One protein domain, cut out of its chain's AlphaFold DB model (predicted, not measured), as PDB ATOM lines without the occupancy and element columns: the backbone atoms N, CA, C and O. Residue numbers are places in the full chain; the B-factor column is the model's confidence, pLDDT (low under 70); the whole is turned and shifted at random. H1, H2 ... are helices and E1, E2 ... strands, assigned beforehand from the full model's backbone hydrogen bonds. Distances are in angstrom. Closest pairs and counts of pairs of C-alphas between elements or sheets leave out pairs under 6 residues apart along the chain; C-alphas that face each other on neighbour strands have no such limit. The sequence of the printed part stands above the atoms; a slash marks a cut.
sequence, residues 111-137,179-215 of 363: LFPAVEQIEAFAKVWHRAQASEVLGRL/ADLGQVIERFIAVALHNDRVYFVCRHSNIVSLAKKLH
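This is residues 111 to 137 and 179 to 215 of the 363 residues of the protein "Hypothetical protein" of Rhizochromulina marina (UniProt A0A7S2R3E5). The first part of a long helix, H1, packs on H2 about perpendicular, and residues 127 to 137 of H1 stick out as a free arm; H3 packs on H2 too, with the small strand E1 in the stretch joining H2 to H3. The printed part has 64 residues, mostly helix, in the order H1, H2, E1, H3. It is only just loose, close to compact, with a radius of gyration of the C-alphas of 13.3 A and spans of 42 by 31 by 18 A.

H1, residues 115 to 137, touches H2, residues 181 to 191, with residues 118 to 122 alone, about perpendicular at 88 degrees; the closest C-alphas, of Ala 122 and Val 184, are 6.2 A apart. H2 touches H3, residues 205 to 215, opposite ways at a tilt of 36 degrees, only just steep; the closest C-alphas, of Gly 182 and Val 208, are 4.5 A apart. H1 and H3 are apart. E1, residues 199 to 201, pairs with no named strand. In H1, H2 and H3 every O i to N i+4 pair is within hydrogen-bond range.

H1 runs 32.5 A from C-alpha 115 at (50.892, 8.372, 44.489). H2 measures 15.5 A, E1 7.0 A and H3 15.3 A, ending at C-alpha 215 (42.063, 7.473, 58.958).

The C-alphas of Leu 137 and Val 198, the two farthest apart, are 42.8 A apart. Residues 138 to 178 are not printed; C-alphas 137 and 179 are 21.0 A apart across this cut. No link printed whole is long. pLDDT is under 70 at residues 127 to 137 and 193 to 196.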
ATOM      1  N   LEU A 111      57.628  -3.859  42.303       87.44
ATOM      2  CA  LEU A 111      56.940  -2.624  41.935       87.44
ATOM      3  C   LEU A 111      56.165  -2.080  43.133       87.44
ATOM      4  O   LEU A 111      55.591  -2.831  43.923       87.44
ATOM      5  N   PHE A 112      56.130  -0.760  43.264       85.75
ATOM      6  CA  PHE A 112      55.337  -0.079  44.279       85.75
ATOM      7  C   PHE A 112      54.539   1.048  43.614       85.75
ATOM      8  O   PHE A 112      55.111   1.753  42.781       85.75
ATOM      9  N   PRO A 113      53.240   1.203  43.927       86.00
ATOM     10  CA  PRO A 113      52.409   2.193  43.260       86.00
ATOM     11  C   PRO A 113      52.874   3.619  43.548       86.00
ATOM     12  O   PRO A 113      53.150   3.978  44.695       86.00
ATOM     13  N   ALA A 114      52.917   4.431  42.495       89.25
ATOM     14  CA  ALA A 114      53.126   5.866  42.609       89.25
ATOM     15  C   ALA A 114      51.864   6.545  43.170       89.25
ATOM     16  O   ALA A 114      50.747   6.046  42.998       89.25
ATOM     17  N   VAL A 115      52.024   7.685  43.844       90.12
ATOM     18  CA  VAL A 115      50.892   8.372  44.489       90.12
ATOM     19  C   VAL A 115      49.859   8.837  43.462       90.12
ATOM     20  O   VAL A 115      48.661   8.730  43.707       90.12
ATOM     21  N   GLU A 116      50.312   9.231  42.274       89.44
ATOM     22  CA  GLU A 116      49.480   9.653  41.148       89.44
ATOM     23  C   GLU A 116      48.607   8.497  40.639       89.44
ATOM     24  O   GLU A 116      47.447   8.695  40.281       89.44
ATOM     25  N   GLN A 117      49.136   7.266  40.652       89.56
ATOM     26  CA  GLN A 117      48.384   6.067  40.268       89.56
ATOM     27  C   GLN A 117      47.289   5.753  41.287       89.56
ATOM     28  O   GLN A 117      46.166   5.432  40.898       89.56
ATOM     29  N   ILE A 118      47.595   5.871  42.583       89.62
ATOM     30  CA  ILE A 118      46.610   5.681  43.655       89.62
ATOM     31  C   ILE A 118      45.531   6.765  43.594       89.62
ATOM     32  O   ILE A 118      44.349   6.457  43.729       89.62
ATOM     33  N   GLU A 119      45.911   8.016  43.348       87.44
ATOM     34  CA  GLU A 119      44.972   9.129  43.231       87.44
ATOM     35  C   GLU A 119      44.041   8.966  42.021       87.44
ATOM     36  O   GLU A 119      42.820   9.092  42.152       87.44
ATOM     37  N   ALA A 120      44.594   8.636  40.849       86.12
ATOM     38  CA  ALA A 120      43.813   8.367  39.646       86.12
ATOM     39  C   ALA A 120      42.867   7.176  39.846       86.12
ATOM     40  O   ALA A 120      41.683   7.256  39.507       86.12
ATOM     41  N   PHE A 121      43.363   6.093  40.451       86.56
ATOM     42  CA  PHE A 121      42.555   4.919  40.753       86.56
ATOM     43  C   PHE A 121      41.409   5.245  41.704       86.56
ATOM     44  O   PHE A 121      40.275   4.858  41.439       86.56
ATOM     45  N   ALA A 122      41.672   5.998  42.770       86.31
ATOM     46  CA  ALA A 122      40.640   6.414  43.705       86.31
ATOM     47  C   ALA A 122      39.536   7.216  42.996       86.31
ATOM     48  O   ALA A 122      38.360   6.894  43.153       86.31
ATOM     49  N   LYS A 123      39.887   8.184  42.133       82.81
ATOM     50  CA  LYS A 123      38.900   8.970  41.361       82.81
ATOM     51  C   LYS A 123      37.969   8.072  40.536       82.81
ATOM     52  O   LYS A 123      36.757   8.279  40.537       82.81
ATOM     53  N   VAL A 124      38.520   7.064  39.857       81.19
ATOM     54  CA  VAL A 124      37.738   6.111  39.046       81.19
ATOM     55  C   VAL A 124      36.918   5.167  39.924       81.19
ATOM     56  O   VAL A 124      35.740   4.943  39.652       81.19
ATOM     57  N   TRP A 125      37.515   4.639  40.990       77.88
ATOM     58  CA  TRP A 125      36.874   3.698  41.905       77.88
ATOM     59  C   TRP A 125      35.627   4.298  42.562       77.88
ATOM     60  O   TRP A 125      34.580   3.652  42.594       77.88
ATOM     61  N   HIS A 126      35.694   5.557  42.998       70.75
ATOM     62  CA  HIS A 126      34.531   6.252  43.552       70.75
ATOM     63  C   HIS A 126      33.421   6.462  42.524       70.75
ATOM     64  O   HIS A 126      32.254   6.258  42.848       70.75
ATOM     65  N   ARG A 127      33.764   6.804  41.275       68.38
ATOM     66  CA  ARG A 127      32.772   6.920  40.192       68.38
ATOM     67  C   ARG A 127      32.099   5.583  39.891       68.38
ATOM     68  O   ARG A 127      30.887   5.545  39.717       68.38
ATOM     69  N   ALA A 128      32.866   4.493  39.863       66.19
ATOM     70  CA  ALA A 128      32.334   3.152  39.632       66.19
ATOM     71  C   ALA A 128      31.397   2.705  40.766       66.19
ATOM     72  O   ALA A 128      30.303   2.226  40.488       66.19
ATOM     73  N   GLN A 129      31.773   2.933  42.031       64.38
ATOM     74  CA  GLN A 129      30.897   2.662  43.176       64.38
ATOM     75  C   GLN A 129      29.626   3.516  43.143       64.38
ATOM     76  O   GLN A 129      28.538   2.988  43.356       64.38
ATOM     77  N   ALA A 130      29.739   4.813  42.845       59.69
ATOM     78  CA  ALA A 130      28.581   5.692  42.722       59.69
ATOM     79  C   ALA A 130      27.645   5.236  41.592       59.69
ATOM     80  O   ALA A 130      26.439   5.176  41.793       59.69
ATOM     81  N   SER A 131      28.190   4.846  40.436       61.16
ATOM     82  CA  SER A 131      27.416   4.313  39.309       61.16
ATOM     83  C   SER A 131      26.751   2.974  39.633       61.16
ATOM     84  O   SER A 131      25.595   2.771  39.275       61.16
ATOM     85  N   GLU A 132      27.432   2.079  40.349       63.22
ATOM     86  CA  GLU A 132      26.866   0.799  40.780       63.22
ATOM     87  C   GLU A 132      25.751   0.997  41.815       63.22
ATOM     88  O   GLU A 132      24.692   0.378  41.709       63.22
ATOM     89  N   VAL A 133      25.946   1.892  42.788       60.94
ATOM     90  CA  VAL A 133      24.925   2.257  43.779       60.94
ATOM     91  C   VAL A 133      23.736   2.936  43.106       60.94
ATOM     92  O   VAL A 133      22.607   2.546  43.375       60.94
ATOM     93  N   LEU A 134      23.961   3.881  42.190       53.28
ATOM     94  CA  LEU A 134      22.900   4.511  41.399       53.28
ATOM     95  C   LEU A 134      22.169   3.495  40.518       53.28
ATOM     96  O   LEU A 134      20.951   3.549  40.427       53.28
ATOM     97  N   GLY A 135      22.878   2.537  39.919       54.78
ATOM     98  CA  GLY A 135      22.280   1.453  39.144       54.78
ATOM     99  C   GLY A 135      21.413   0.534  40.004       54.78
ATOM    100  O   GLY A 135      20.299   0.200  39.609       54.78
ATOM    101  N   ARG A 136      21.876   0.181  41.211       56.03
ATOM    102  CA  ARG A 136      21.102  -0.601  42.188       56.03
ATOM    103  C   ARG A 136      19.909   0.178  42.739       56.03
ATOM    104  O   ARG A 136      18.838  -0.399  42.867       56.03
ATOM    105  N   LEU A 137      20.062   1.471  43.026       52.50
ATOM    106  CA  LEU A 137      18.972   2.354  43.455       52.50
ATOM    107  C   LEU A 137      17.943   2.523  42.340       52.50
ATOM    108  O   LEU A 137      16.757   2.360  42.586       52.50
ATOM    109  N   ALA A 179      37.273   8.688  51.768       70.06
ATOM    110  CA  ALA A 179      37.842   7.477  51.197       70.06
ATOM    111  C   ALA A 179      38.933   6.895  52.110       70.06
ATOM    112  O   ALA A 179      39.964   7.530  52.359       70.06
ATOM    113  N   ASP A 180      38.729   5.668  52.589       83.94
ATOM    114  CA  ASP A 180      39.742   4.936  53.345       83.94
ATOM    115  C   ASP A 180      40.914   4.586  52.416       83.94
ATOM    116  O   ASP A 180      40.857   3.647  51.618       83.94
ATOM    117  N   LEU A 181      42.004   5.351  52.531       89.12
ATOM    118  CA  LEU A 181      43.234   5.145  51.767       89.12
ATOM    119  C   LEU A 181      43.755   3.701  51.877       89.12
ATOM    120  O   LEU A 181      44.305   3.173  50.912       89.12
ATOM    121  N   GLY A 182      43.569   3.044  53.025       88.44
ATOM    122  CA  GLY A 182      43.952   1.649  53.204       88.44
ATOM    123  C   GLY A 182      43.194   0.726  52.250       88.44
ATOM    124  O   GLY A 182      43.817  -0.116  51.604       88.44
ATOM    125  N   GLN A 183      41.882   0.928  52.107       87.44
ATOM    126  CA  GLN A 183      41.040   0.168  51.176       87.44
ATOM    127  C   GLN A 183      41.374   0.478  49.718       87.44
ATOM    128  O   GLN A 183      41.449  -0.437  48.900       87.44
ATOM    129  N   VAL A 184      41.623   1.750  49.393       88.62
ATOM    130  CA  VAL A 184      42.038   2.163  48.044       88.62
ATOM    131  C   VAL A 184      43.326   1.441  47.637       88.62
ATOM    132  O   VAL A 184      43.385   0.872  46.549       88.62
ATOM    133  N   ILE A 185      44.339   1.413  48.511       88.62
ATOM    134  CA  ILE A 185      45.616   0.735  48.243       88.62
ATOM    135  C   ILE A 185      45.418  -0.781  48.128       88.62
ATOM    136  O   ILE A 185      45.921  -1.382  47.180       88.62
ATOM    137  N   GLU A 186      44.682  -1.408  49.053       87.56
ATOM    138  CA  GLU A 186      44.385  -2.849  48.990       87.56
ATOM    139  C   GLU A 186      43.693  -3.213  47.674       87.56
ATOM    140  O   GLU A 186      44.060  -4.193  47.021       87.56
ATOM    141  N   ARG A 187      42.725  -2.398  47.243       85.50
ATOM    142  CA  ARG A 187      41.975  -2.649  46.017       85.50
ATOM    143  C   ARG A 187      42.798  -2.394  44.764       85.50
ATOM    144  O   ARG A 187      42.729  -3.213  43.852       85.50
ATOM    145  N   PHE A 188      43.590  -1.320  44.736       86.94
ATOM    146  CA  PHE A 188      44.540  -1.062  43.655       86.94
ATOM    147  C   PHE A 188      45.465  -2.261  43.476       86.94
ATOM    148  O   PHE A 188      45.641  -2.750  42.370       86.94
ATOM    149  N   ILE A 189      46.021  -2.779  44.570       84.00
ATOM    150  CA  ILE A 189      46.967  -3.892  44.509       84.00
ATOM    151  C   ILE A 189      46.284  -5.199  44.106       84.00
ATOM    152  O   ILE A 189      46.876  -5.986  43.380       84.00
ATOM    153  N   ALA A 190      45.029  -5.413  44.505       81.50
ATOM    154  CA  ALA A 190      44.256  -6.572  44.069       81.50
ATOM    155  C   ALA A 190      44.010  -6.599  42.548       81.50
ATOM    156  O   ALA A 190      43.862  -7.681  41.980       81.50
ATOM    157  N   VAL A 191      43.955  -5.433  41.892       80.69
ATOM    158  CA  VAL A 191      43.821  -5.331  40.426       80.69
ATOM    159  C   VAL A 191      45.163  -5.140  39.715       80.69
ATOM    160  O   VAL A 191      45.276  -5.428  38.524       80.69
ATOM    161  N   ALA A 192      46.188  -4.669  40.428       71.94
ATOM    162  CA  ALA A 192      47.520  -4.461  39.892       71.94
ATOM    163  C   ALA A 192      48.242  -5.803  39.716       71.94
ATOM    164  O   ALA A 192      48.397  -6.576  40.657       71.94
ATOM    165  N   LEU A 193      48.747  -6.038  38.502       65.88
ATOM    166  CA  LEU A 193      49.581  -7.190  38.129       65.88
ATOM    167  C   LEU A 193      48.878  -8.553  38.208       65.88
ATOM    168  O   LEU A 193      49.387  -9.510  38.794       65.88
ATOM    169  N   HIS A 194      47.747  -8.687  37.516       57.97
ATOM    170  CA  HIS A 194      47.267 -10.013  37.136       57.97
ATOM    171  C   HIS A 194      48.243 -10.621  36.099       57.97
ATOM    172  O   HIS A 194      48.294 -10.166  34.961       57.97
ATOM    173  N   ASN A 195      49.008 -11.647  36.493       56.78
ATOM    174  CA  ASN A 195      49.837 -12.513  35.629       56.78
ATOM    175  C   ASN A 195      51.177 -11.976  35.070       56.78
ATOM    176  O   ASN A 195      51.601 -12.423  34.001       56.78
ATOM    177  N   ASP A 196      51.908 -11.113  35.782       65.56
ATOM    178  CA  ASP A 196      53.290 -10.793  35.383       65.56
ATOM    179  C   ASP A 196      54.295 -11.843  35.900       65.56
ATOM    180  O   ASP A 196      54.292 -12.214  37.074       65.56
ATOM    181  N   ARG A 197      55.159 -12.359  35.016       77.44
ATOM    182  CA  ARG A 197      56.170 -13.374  35.364       77.44
ATOM    183  C   ARG A 197      57.451 -12.768  35.943       77.44
ATOM    184  O   ARG A 197      58.160 -13.474  36.657       77.44
ATOM    185  N   VAL A 198      57.747 -11.497  35.666       88.12
ATOM    186  CA  VAL A 198      59.024 -10.833  35.998       88.12
ATOM    187  C   VAL A 198      58.882  -9.687  37.005       88.12
ATOM    188  O   VAL A 198      59.890  -9.208  37.523       88.12
ATOM    189  N   TYR A 199      57.659  -9.287  37.353       87.12
ATOM    190  CA  TYR A 199      57.398  -8.296  38.399       87.12
ATOM    191  C   TYR A 199      56.506  -8.840  39.519       87.12
ATOM    192  O   TYR A 199      55.685  -9.728  39.308       87.12
ATOM    193  N   PHE A 200      56.649  -8.277  40.719       86.06
ATOM    194  CA  PHE A 200      55.742  -8.514  41.845       86.06
ATOM    195  C   PHE A 200      55.415  -7.204  42.563       86.06
ATOM    196  O   PHE A 200      56.225  -6.277  42.577       86.06
ATOM    197  N   VAL A 201      54.246  -7.113  43.203       84.75
ATOM    198  CA  VAL A 201      53.920  -5.948  44.038       84.75
ATOM    199  C   VAL A 201      54.656  -6.045  45.375       84.75
ATOM    200  O   VAL A 201      54.524  -7.027  46.107       84.75
ATOM    201  N   CYS A 202      55.410  -5.004  45.720       88.50
ATOM    202  CA  CYS A 202      56.104  -4.884  46.995       88.50
ATOM    203  C   CYS A 202      55.144  -5.010  48.193       88.50
ATOM    204  O   CYS A 202      53.966  -4.636  48.146       88.50
ATOM    205  N   ARG A 203      55.668  -5.501  49.324       86.50
ATOM    206  CA  ARG A 203      54.897  -5.625  50.569       86.50
ATOM    207  C   ARG A 203      54.388  -4.254  51.024       86.50
ATOM    208  O   ARG A 203      55.168  -3.348  51.294       86.50
ATOM    209  N   HIS A 204      53.075  -4.150  51.190       86.88
ATOM    210  CA  HIS A 204      52.350  -2.905  51.471       86.88
ATOM    211  C   HIS A 204      51.564  -2.950  52.793       86.88
ATOM    212  O   HIS A 204      50.917  -1.975  53.168       86.88
ATOM    213  N   SER A 205      51.663  -4.050  53.553       86.75
ATOM    214  CA  SER A 205      50.923  -4.265  54.810       86.75
ATOM    215  C   SER A 205      51.110  -3.144  55.837       86.75
ATOM    216  O   SER A 205      50.179  -2.795  56.557       86.75
ATOM    217  N   ASN A 206      52.314  -2.570  55.912       87.56
ATOM    218  CA  ASN A 206      52.624  -1.511  56.874       87.56
ATOM    219  C   ASN A 206      51.927  -0.198  56.512       87.56
ATOM    220  O   ASN A 206      51.369   0.448  57.393       87.56
ATOM    221  N   ILE A 207      51.934   0.160  55.227       90.25
ATOM    222  CA  ILE A 207      51.331   1.392  54.706       90.25
ATOM    223  C   ILE A 207      49.814   1.309  54.854       90.25
ATOM    224  O   ILE A 207      49.206   2.225  55.391       90.25
ATOM    225  N   VAL A 208      49.217   0.171  54.488       90.25
ATOM    226  CA  VAL A 208      47.783  -0.085  54.674       90.25
ATOM    227  C   VAL A 208      47.391  -0.048  56.152       90.25
ATOM    228  O   VAL A 208      46.418   0.607  56.518       90.25
ATOM    229  N   SER A 209      48.151  -0.716  57.028       90.31
ATOM    230  CA  SER A 209      47.875  -0.686  58.469       90.31
ATOM    231  C   SER A 209      47.980   0.728  59.037       90.31
ATOM    232  O   SER A 209      47.182   1.091  59.900       90.31
ATOM    233  N   LEU A 210      48.953   1.516  58.577       92.25
ATOM    234  CA  LEU A 210      49.131   2.893  59.014       92.25
ATOM    235  C   LEU A 210      48.004   3.794  58.493       92.25
ATOM    236  O   LEU A 210      47.457   4.556  59.283       92.25
ATOM    237  N   ALA A 211      47.594   3.638  57.232       92.38
ATOM    238  CA  ALA A 211      46.461   4.352  56.642       92.38
ATOM    239  C   ALA A 211      45.170   4.110  57.436       92.38
ATOM    240  O   ALA A 211      44.543   5.068  57.881       92.38
ATOM    241  N   LYS A 212      44.847   2.842  57.731       90.69
ATOM    242  CA  LYS A 212      43.687   2.466  58.561       90.69
ATOM    243  C   LYS A 212      43.745   3.103  59.954       90.69
ATOM    244  O   LYS A 212      42.753   3.616  60.452       90.69
ATOM    245  N   LYS A 213      44.925   3.115  60.582       91.50
ATOM    246  CA  LYS A 213      45.140   3.683  61.926       91.50
ATOM    247  C   LYS A 213      45.111   5.213  61.984       91.50
ATOM    248  O   LYS A 213      44.874   5.765  63.055       91.50
ATOM    249  N   LEU A 214      45.436   5.890  60.885       92.62
ATOM    250  CA  LEU A 214      45.448   7.352  60.797       92.62
ATOM    251  C   LEU A 214      44.156   7.920  60.200       92.62
ATOM    252  O   LEU A 214      43.959   9.132  60.261       92.62
ATOM    253  N   HIS A 215      43.281   7.071  59.656       90.19
ATOM    254  CA  HIS A 215      42.063   7.473  58.958       90.19
ATOM    255  C   HIS A 215      41.226   8.482  59.763       90.19
ATOM    256  O   HIS A 215      40.951   9.571  59.272       90.19
TER     257      HIS A 215